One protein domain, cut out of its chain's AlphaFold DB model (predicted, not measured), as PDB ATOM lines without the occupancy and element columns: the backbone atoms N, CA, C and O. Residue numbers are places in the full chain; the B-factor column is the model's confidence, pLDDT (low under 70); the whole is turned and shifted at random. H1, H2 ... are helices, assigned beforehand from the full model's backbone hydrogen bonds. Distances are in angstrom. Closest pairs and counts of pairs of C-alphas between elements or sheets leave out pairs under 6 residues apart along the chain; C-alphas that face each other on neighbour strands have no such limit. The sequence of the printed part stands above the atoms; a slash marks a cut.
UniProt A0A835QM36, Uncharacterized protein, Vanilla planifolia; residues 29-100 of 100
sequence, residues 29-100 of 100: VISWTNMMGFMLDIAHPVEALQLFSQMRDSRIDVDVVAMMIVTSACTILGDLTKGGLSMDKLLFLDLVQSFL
ATOM      1  N   VAL A  29      19.673  27.954  55.142       95.62
ATOM      2  CA  VAL A  29      20.305  27.085  54.137       95.62
ATOM      3  C   VAL A  29      21.594  26.460  54.673       95.62
ATOM      4  O   VAL A  29      21.774  25.254  54.561       95.62
ATOM      5  N   ILE A  30      22.434  27.257  55.342       95.56
ATOM      6  CA  ILE A  30      23.730  26.821  55.872       95.56
ATOM      7  C   ILE A  30      23.549  25.734  56.939       95.56
ATOM      8  O   ILE A  30      24.231  24.713  56.896       95.56
ATOM      9  N   SER A  31      22.615  25.913  57.878       96.44
ATOM     10  CA  SER A  31      22.349  24.908  58.916       96.44
ATOM     11  C   SER A  31      21.933  23.553  58.330       96.44
ATOM     12  O   SER A  31      22.423  22.511  58.772       96.44
ATOM     13  N   TRP A  32      21.084  23.561  57.294       97.31
ATOM     14  CA  TRP A  32      20.650  22.355  56.591       97.31
ATOM     15  C   TRP A  32      21.795  21.717  55.813       97.31
ATOM     16  O   TRP A  32      22.038  20.520  55.963       97.31
ATOM     17  N   THR A  33      22.541  22.500  55.029       96.75
ATOM     18  CA  THR A  33      23.651  21.975  54.224       96.75
ATOM     19  C   THR A  33      24.776  21.423  55.089       96.75
ATOM     20  O   THR A  33      25.364  20.411  54.723       96.75
ATOM     21  N   ASN A  34      25.046  22.016  56.256       96.62
ATOM     22  CA  ASN A  34      26.069  21.509  57.172       96.62
ATOM     23  C   ASN A  34      25.653  20.166  57.777       96.62
ATOM     24  O   ASN A  34      26.447  19.228  57.789       96.62
ATOM     25  N   MET A  35      24.394  20.034  58.203       97.62
ATOM     26  CA  MET A  35      23.885  18.769  58.733       97.62
ATOM     27  C   MET A  35      23.812  17.682  57.648       97.62
ATOM     28  O   MET A  35      24.226  16.548  57.879       97.62
ATOM     29  N   MET A  36      23.345  18.022  56.443       97.25
ATOM     30  CA  MET A  36      23.305  17.093  55.308       97.25
ATOM     31  C   MET A  36      24.710  16.661  54.862       97.25
ATOM     32  O   MET A  36      24.933  15.482  54.598       97.25
ATOM     33  N   GLY A  37      25.656  17.599  54.782       96.50
ATOM     34  CA  GLY A  37      27.049  17.316  54.437       96.50
ATOM     35  C   GLY A  37      27.698  16.398  55.467       96.50
ATOM     36  O   GLY A  37      28.278  15.377  55.105       96.50
ATOM     37  N   PHE A  38      27.480  16.679  56.754       96.94
ATOM     38  CA  PHE A  38      27.957  15.820  57.828       96.94
ATOM     39  C   PHE A  38      27.419  14.390  57.719       96.94
ATOM     40  O   PHE A  38      28.195  13.454  57.886       96.94
ATOM     41  N   MET A  39      26.137  14.198  57.376       96.81
ATOM     42  CA  MET A  39      25.576  12.858  57.146       96.81
ATOM     43  C   MET A  39      26.330  12.089  56.056       96.81
ATOM     44  O   MET A  39      26.573  10.892  56.212       96.81
ATOM     45  N   LEU A  40      26.771  12.752  54.984       93.88
ATOM     46  CA  LEU A  40      27.629  12.108  53.986       93.88
ATOM     47  C   LEU A  40      29.004  11.746  54.547       93.88
ATOM     48  O   LEU A  40      29.475  10.634  54.310       93.88
ATOM     49  N   ASP A  41      29.609  12.633  55.337       94.69
ATOM     50  CA  ASP A  41      30.926  12.414  55.950       94.69
ATOM     51  C   ASP A  41      30.943  11.240  56.944       94.69
ATOM     52  O   ASP A  41      31.993  10.641  57.204       94.69
ATOM     53  N   ILE A  42      29.790  10.895  57.525       94.12
ATOM     54  CA  ILE A  42      29.625   9.717  58.388       94.12
ATOM     55  C   ILE A  42      29.043   8.497  57.651       94.12
ATOM     56  O   ILE A  42      28.782   7.486  58.292       94.12
ATOM     57  N   ALA A  43      28.926   8.540  56.317       92.69
ATOM     58  CA  ALA A  43      28.403   7.467  55.458       92.69
ATOM     59  C   ALA A  43      26.915   7.119  55.681       92.69
ATOM     60  O   ALA A  43      26.504   5.968  55.535       92.69
ATOM     61  N   HIS A  44      26.100   8.141  55.946       93.94
ATOM     62  CA  HIS A  44      24.643   8.086  56.110       93.94
ATOM     63  C   HIS A  44      23.905   8.833  54.971       93.94
ATOM     64  O   HIS A  44      23.262   9.864  55.183       93.94
ATOM     65  N   PRO A  45      24.010   8.369  53.706       90.25
ATOM     66  CA  PRO A  45      23.458   9.085  52.555       90.25
ATOM     67  C   PRO A  45      21.924   9.093  52.500       90.25
ATOM     68  O   PRO A  45      21.349  10.002  51.906       90.25
ATOM     69  N   VAL A  46      21.241   8.122  53.112       90.06
ATOM     70  CA  VAL A  46      19.768   8.102  53.159       90.06
ATOM     71  C   VAL A  46      19.259   9.219  54.067       90.06
ATOM     72  O   VAL A  46      18.334   9.947  53.712       90.06
ATOM     73  N   GLU A  47      19.899   9.396  55.215       93.12
ATOM     74  CA  GLU A  47      19.589  10.413  56.211       93.12
ATOM     75  C   GLU A  47      19.872  11.821  55.666       93.12
ATOM     76  O   GLU A  47      19.085  12.740  55.896       93.12
ATOM     77  N   ALA A  48      20.919  11.985  54.846       94.50
ATOM     78  CA  ALA A  48      21.162  13.227  54.108       94.50
ATOM     79  C   ALA A  48      19.984  13.596  53.179       94.50
ATOM     80  O   ALA A  48      19.561  14.754  53.140       94.50
ATOM     81  N   LEU A  49      19.410  12.617  52.465       92.38
ATOM     82  CA  LEU A  49      18.239  12.831  51.602       92.38
ATOM     83  C   LEU A  49      16.957  13.101  52.404       92.38
ATOM     84  O   LEU A  49      16.123  13.902  51.985       92.38
ATOM     85  N   GLN A  50      16.800  12.478  53.574       93.38
ATOM     86  CA  GLN A  50      15.682  12.768  54.474       93.38
ATOM     87  C   GLN A  50      15.743  14.204  55.003       93.38
ATOM     88  O   GLN A  50      14.723  14.893  55.010       93.38
ATOM     89  N   LEU A  51      16.930  14.683  55.390       95.69
ATOM     90  CA  LEU A  51      17.134  16.076  55.794       95.69
ATOM     91  C   LEU A  51      16.836  17.048  54.651       95.69
ATOM     92  O   LEU A  51      16.188  18.066  54.878       95.69
ATOM     93  N   PHE A  52      17.224  16.718  53.419       94.31
ATOM     94  CA  PHE A  52      16.859  17.523  52.253       94.31
ATOM     95  C   PHE A  52      15.338  17.635  52.069       94.31
ATOM     96  O   PHE A  52      14.823  18.722  51.806       94.31
ATOM     97  N   SER A  53      14.598  16.536  52.253       92.25
ATOM     98  CA  SER A  53      13.129  16.574  52.220       92.25
ATOM     99  C   SER A  53      12.576  17.528  53.281       92.25
ATOM    100  O   SER A  53      11.747  18.378  52.970       92.25
ATOM    101  N   GLN A  54      13.085  17.450  54.513       94.44
ATOM    102  CA  GLN A  54      12.653  18.326  55.605       94.44
ATOM    103  C   GLN A  54      13.002  19.804  55.355       94.44
ATOM    104  O   GLN A  54      12.212  20.687  55.698       94.44
ATOM    105  N   MET A  55      14.148  20.092  54.729       94.44
ATOM    106  CA  MET A  55      14.531  21.442  54.297       94.44
ATOM    107  C   MET A  55      13.500  22.024  53.318       94.44
ATOM    108  O   MET A  55      13.060  23.165  53.495       94.44
ATOM    109  N   ARG A  56      13.066  21.230  52.327       91.12
ATOM    110  CA  ARG A  56      12.026  21.629  51.362       91.12
ATOM    111  C   ARG A  56      10.677  21.853  52.034       91.12
ATOM    112  O   ARG A  56      10.026  22.862  51.769       91.12
ATOM    113  N   ASP A  57      10.280  20.954  52.930       92.88
ATOM    114  CA  ASP A  57       9.025  21.071  53.681       92.88
ATOM    115  C   ASP A  57       9.016  22.323  54.574       92.88
ATOM    116  O   ASP A  57       7.981  22.971  54.752       92.88
ATOM    117  N   SER A  58      10.197  22.728  55.053       92.00
ATOM    118  CA  SER A  58      10.422  23.972  55.802       92.00
ATOM    119  C   SER A  58      10.418  25.232  54.923       92.00
ATOM    120  O   SER A  58      10.598  26.332  55.443       92.00
ATOM    121  N   ARG A  59      10.200  25.095  53.605       91.38
ATOM    122  CA  ARG A  59      10.207  26.177  52.601       91.38
ATOM    123  C   ARG A  59      11.491  27.010  52.601       91.38
ATOM    124  O   ARG A  59      11.451  28.209  52.329       91.38
ATOM    125  N   ILE A  60      12.616  26.379  52.922       92.06
ATOM    126  CA  ILE A  60      13.934  26.996  52.801       92.06
ATOM    127  C   ILE A  60      14.402  26.842  51.354       92.06
ATOM    128  O   ILE A  60      14.323  25.750  50.788       92.06
ATOM    129  N   ASP A  61      14.889  27.933  50.763       89.12
ATOM    130  CA  ASP A  61      15.390  27.929  49.390       89.12
ATOM    131  C   ASP A  61      16.565  26.960  49.242       89.12
ATOM    132  O   ASP A  61      17.538  26.990  49.998       89.12
ATOM    133  N   VAL A  62      16.468  26.088  48.244       89.38
ATOM    134  CA  VAL A  62      17.521  25.134  47.908       89.38
ATOM    135  C   VAL A  62      18.592  25.854  47.098       89.38
ATOM    136  O   VAL A  62      18.299  26.440  46.056       89.38
ATOM    137  N   ASP A  63      19.841  25.784  47.554       92.00
ATOM    138  CA  ASP A  63      20.983  26.347  46.843       92.00
ATOM    139  C   ASP A  63      21.809  25.270  46.120       92.00
ATOM    140  O   ASP A  63      21.531  24.065  46.159       92.00
ATOM    141  N   VAL A  64      22.858  25.714  45.426       92.12
ATOM    142  CA  VAL A  64      23.761  24.813  44.701       92.12
ATOM    143  C   VAL A  64      24.460  23.820  45.636       92.12
ATOM    144  O   VAL A  64      24.734  22.693  45.225       92.12
ATOM    145  N   VAL A  65      24.726  24.200  46.890       94.56
ATOM    146  CA  VAL A  65      25.412  23.349  47.869       94.56
ATOM    147  C   VAL A  65      24.514  22.191  48.284       94.56
ATOM    148  O   VAL A  65      24.941  21.038  48.208       94.56
ATOM    149  N   ALA A  66      23.254  22.464  48.615       92.75
ATOM    150  CA  ALA A  66      22.264  21.433  48.908       92.75
ATOM    151  C   ALA A  66      22.118  20.437  47.741       92.75
ATOM    152  O   ALA A  66      22.150  19.222  47.954       92.75
ATOM    153  N   MET A  67      22.058  20.927  46.497       90.88
ATOM    154  CA  MET A  67      21.963  20.066  45.307       90.88
ATOM    155  C   MET A  67      23.210  19.201  45.077       90.88
ATOM    156  O   MET A  67      23.089  18.037  44.682       90.88
ATOM    157  N   MET A  68      24.411  19.730  45.341       92.12
ATOM    158  CA  MET A  68      25.654  18.948  45.275       92.12
ATOM    159  C   MET A  68      25.664  17.817  46.309       92.12
ATOM    160  O   MET A  68      26.055  16.692  45.985       92.12
ATOM    161  N   ILE A  69      25.192  18.088  47.528       94.06
ATOM    162  CA  ILE A  69      25.090  17.085  48.593       94.06
ATOM    163  C   ILE A  69      24.088  15.991  48.197       94.06
ATOM    164  O   ILE A  69      24.431  14.812  48.234       94.06
ATOM    165  N   VAL A  70      22.893  16.355  47.723       91.62
ATOM    166  CA  VAL A  70      21.876  15.392  47.250       91.62
ATOM    167  C   VAL A  70      22.415  14.521  46.112       91.62
ATOM    168  O   VAL A  70      22.282  13.300  46.138       91.62
ATOM    169  N   THR A  71      23.087  15.132  45.137       86.69
ATOM    170  CA  THR A  71      23.708  14.409  44.016       86.69
ATOM    171  C   THR A  71      24.760  13.409  44.499       86.69
ATOM    172  O   THR A  71      24.821  12.274  44.016       86.69
ATOM    173  N   SER A  72      25.569  13.810  45.480       90.06
ATOM    174  CA  SER A  72      26.593  12.952  46.077       90.06
ATOM    175  C   SER A  72      25.959  11.788  46.839       90.06
ATOM    176  O   SER A  72      26.356  10.643  46.631       90.06
ATOM    177  N   ALA A  73      24.912  12.048  47.629       88.88
ATOM    178  CA  ALA A  73      24.139  11.024  48.331       88.88
ATOM    179  C   ALA A  73      23.582   9.966  47.362       88.88
ATOM    180  O   ALA A  73      23.776   8.767  47.561       88.88
ATOM    181  N   CYS A  74      22.953  10.412  46.270       85.12
ATOM    182  CA  CYS A  74      22.418   9.533  45.231       85.12
ATOM    183  C   CYS A  74      23.513   8.719  44.532       85.12
ATOM    184  O   CYS A  74      23.306   7.546  44.233       85.12
ATOM    185  N   THR A  75      24.683   9.314  44.289       84.50
ATOM    186  CA  THR A  75      25.821   8.607  43.684       84.50
ATOM    187  C   THR A  75      26.342   7.516  44.615       84.50
ATOM    188  O   THR A  75      26.502   6.378  44.181       84.50
ATOM    189  N   ILE A  76      26.518   7.829  45.904       85.94
ATOM    190  CA  ILE A  76      26.942   6.863  46.924       85.94
ATOM    191  C   ILE A  76      25.940   5.704  47.004       85.94
ATOM    192  O   ILE A  76      26.342   4.546  46.961       85.94
ATOM    193  N   LEU A  77      24.636   5.988  47.049       82.94
ATOM    194  CA  LEU A  77      23.594   4.954  47.049       82.94
ATOM    195  C   LEU A  77      23.582   4.137  45.750       82.94
ATOM    196  O   LEU A  77      23.429   2.918  45.789       82.94
ATOM    197  N   GLY A  78      23.788   4.779  44.600       75.44
ATOM    198  CA  GLY A  78      23.928   4.123  43.300       75.44
ATOM    199  C   GLY A  78      25.137   3.184  43.227       75.44
ATOM    200  O   GLY A  78      25.058   2.116  42.626       75.44
ATOM    201  N   ASP A  79      26.251   3.540  43.860       73.75
ATOM    202  CA  ASP A  79      27.451   2.702  43.898       73.75
ATOM    203  C   ASP A  79      27.349   1.581  44.942       73.75
ATOM    204  O   ASP A  79      27.736   0.449  44.652       73.75
ATOM    205  N   LEU A  80      26.740   1.840  46.107       66.19
ATOM    206  CA  LEU A  80      26.398   0.798  47.086       66.19
ATOM    207  C   LEU A  80      25.462  -0.248  46.471       66.19
ATOM    208  O   LEU A  80      25.617  -1.448  46.696       66.19
ATOM    209  N   THR A  81      24.519   0.201  45.645       60.62
ATOM    210  CA  THR A  81      23.585  -0.680  44.947       60.62
ATOM    211  C   THR A  81      24.231  -1.395  43.759       60.62
ATOM    212  O   THR A  81      23.838  -2.516  43.478       60.62
ATOM    213  N   LYS A  82      25.308  -0.902  43.128       54.78
ATOM    214  CA  LYS A  82      26.071  -1.668  42.108       54.78
ATOM    215  C   LYS A  82      26.765  -2.933  42.639       54.78
ATOM    216  O   LYS A  82      27.186  -3.760  41.833       54.78
ATOM    217  N   GLY A  83      26.815  -3.139  43.957       54.62
ATOM    218  CA  GLY A  83      27.102  -4.444  44.564       54.62
ATOM    219  C   GLY A  83      25.950  -5.463  44.471       54.62
ATOM    220  O   GLY A  83      26.131  -6.597  44.912       54.62
ATOM    221  N   GLY A  84      24.782  -5.099  43.914       48.56
ATOM    222  CA  GLY A  84      23.626  -5.996  43.842       48.56
ATOM    223  C   GLY A  84      22.387  -5.616  43.010       48.56
ATOM    224  O   GLY A  84      21.562  -6.502  42.882       48.56
ATOM    225  N   LEU A  85      22.206  -4.408  42.453       46.78
ATOM    226  CA  LEU A  85      21.150  -3.983  41.503       46.78
ATOM    227  C   LEU A  85      21.338  -2.491  41.150       46.78
ATOM    228  O   LEU A  85      21.195  -1.628  42.005       46.78
ATOM    229  N   SER A  86      21.646  -2.159  39.897       42.97
ATOM    230  CA  SER A  86      21.803  -0.774  39.434       42.97
ATOM    231  C   SER A  86      20.516   0.045  39.605       42.97
ATOM    232  O   SER A  86      19.514  -0.253  38.960       42.97
ATOM    233  N   MET A  87      20.549   1.130  40.388       47.22
ATOM    234  CA  MET A  87      19.615   2.237  40.159       47.22
ATOM    235  C   MET A  87      19.986   2.879  38.819       47.22
ATOM    236  O   MET A  87      21.007   3.556  38.694       47.22
ATOM    237  N   ASP A  88      19.192   2.595  37.791       49.88
ATOM    238  CA  ASP A  88      19.366   3.168  36.463       49.88
ATOM    239  C   ASP A  88      19.357   4.701  36.521       49.88
ATOM    240  O   ASP A  88      18.546   5.315  37.213       49.88
ATOM    241  N   LYS A  89      20.230   5.332  35.725       49.94
ATOM    242  CA  LYS A  89      20.331   6.796  35.530       49.94
ATOM    243  C   LYS A  89      18.991   7.496  35.231       49.94
ATOM    244  O   LYS A  89      18.913   8.713  35.345       49.94
ATOM    245  N   LEU A  90      17.961   6.745  34.840       45.28
ATOM    246  CA  LEU A  90      16.598   7.223  34.607       45.28
ATOM    247  C   LEU A  90      15.882   7.607  35.910       45.28
ATOM    248  O   LEU A  90      15.331   8.697  35.973       45.28
ATOM    249  N   LEU A  91      16.012   6.812  36.982       51.94
ATOM    250  CA  LEU A  91      15.499   7.194  38.306       51.94
ATOM    251  C   LEU A  91      16.225   8.426  38.848       51.94
ATOM    252  O   LEU A  91      15.611   9.232  39.522       51.94
ATOM    253  N   PHE A  92      17.510   8.603  38.537       57.66
ATOM    254  CA  PHE A  92      18.264   9.795  38.936       57.66
ATOM    255  C   PHE A  92      17.704  11.077  38.297       57.66
ATOM    256  O   PHE A  92      17.582  12.092  38.978       57.66
ATOM    257  N   LEU A  93      17.318  11.030  37.016       49.25
ATOM    258  CA  LEU A  93      16.669  12.158  36.341       49.25
ATOM    259  C   LEU A  93      15.228  12.366  36.827       49.25
ATOM    260  O   LEU A  93      14.867  13.508  37.085       49.25
ATOM    261  N   ASP A  94      14.456  11.298  37.044       54.00
ATOM    262  CA  ASP A  94      13.090  11.392  37.584       54.00
ATOM    263  C   ASP A  94      13.075  11.916  39.028       54.00
ATOM    264  O   ASP A  94      12.209  12.704  39.405       54.00
ATOM    265  N   LEU A  95      14.063  11.526  39.839       54.72
ATOM    266  CA  LEU A  95      14.216  12.001  41.206       54.72
ATOM    267  C   LEU A  95      14.582  13.492  41.195       54.72
ATOM    268  O   LEU A  95      13.875  14.299  41.784       54.72
ATOM    269  N   VAL A  96      15.619  13.889  40.451       53.19
ATOM    270  CA  VAL A  96      16.013  15.303  40.332       53.19
ATOM    271  C   VAL A  96      14.890  16.159  39.722       53.19
ATOM    272  O   VAL A  96      14.697  17.285  40.170       53.19
ATOM    273  N   GLN A  97      14.096  15.634  38.780       50.12
ATOM    274  CA  GLN A  97      12.911  16.322  38.244       50.12
ATOM    275  C   GLN A  97      11.717  16.354  39.208       50.12
ATOM    276  O   GLN A  97      10.911  17.266  39.112       50.12
ATOM    277  N   SER A  98      11.590  15.412  40.148       52.47
ATOM    278  CA  SER A  98      10.612  15.482  41.248       52.47
ATOM    279  C   SER A  98      10.991  16.521  42.316       52.47
ATOM    280  O   SER A  98      10.162  16.885  43.162       52.47
ATOM    281  N   PHE A  99      12.260  16.932  42.343       50.19
ATOM    282  CA  PHE A  99      12.821  17.860  43.321       50.19
ATOM    283  C   PHE A  99      13.007  19.291  42.771       50.19
ATOM    284  O   PHE A  99      13.234  20.197  43.576       50.19
ATOM    285  N   LEU A 100      12.835  19.492  41.455       49.34
ATOM    286  CA  LEU A 100      12.685  20.782  40.756       49.34
ATOM    287  C   LEU A 100      11.205  21.111  40.513       49.34
ATOM    288  O   LEU A 100      10.872  22.314  40.543       49.34
TER     289      LEU A 100
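This is residues 29 to 100 of the 100 residues of an uncharacterized protein of Vanilla planifolia (UniProt A0A835QM36). Three helices, H1, H2 and H3, pack into an up-and-down bundle, each running against the one before it in the chain. H4 lies off the bundle on the far side of H3 from H1, folded back along H3 with few contacts, after a loop whose residues 80 to 85, of which 80 and 81 belong to H3, stick out. The printed part has 72 residues, with four named helices in the order H1, H2, H3, H4 and no named strand, an all-helix domain. It is compact, with a radius of gyration of the C-alphas of 12.1 A and spans of 34 by 27 by 17 A.

H3, residues 64 to 81, is the longest helix. H2, residues 45 to 57, touches it, with the closest C-alphas, those of Pro 45 and Ala 73, 4.7 A apart; they form a helical hairpin, opposite ways at a tilt of 37 degrees, only just steep. H1, residues 29 to 41, touches H3 with residues 65 to 73 of H3 alone; the closest C-alphas are those of Thr 33 and Ala 66, 5.5 A apart, at a shallow tilt of 23 degrees, the same way. H1 and H2 form another helical hairpin and touch at a shallow tilt of 14 degrees, with the C-alphas of Met 36 and Ala 48 closest at 4.6 A. H4, residues 89 to 99, is close to H3 but not clearly touching: the closest C-alphas, those of Cys 74 and Phe 92, are 7.5 A apart. H4 is apart from H1 and H2. In H1, H2, H3 and H4 every O i to N i+4 pair is within hydrogen-bond range.

H3 measures 25.5 A from first to last C-alpha, from (23.761, 24.813, 44.701) at Val 64. H2 measures 18.8 A, H1 18.2 A and H4 15.5 A. H1 begins at C-alpha 29, (20.305, 27.085, 54.137), and H4 ends at C-alpha 99, (12.821, 17.860, 43.321).

The two C-alphas farthest apart, those of Arg 59 and Gly 84, are 35.9 A apart. The printed part has no cut. The link from H1 to H2 is tight, and those from H2 to H3 and from H3 to H4 are short. The mean pLDDT of the printed part is 80.3, and residues 80 to 100 are under 70.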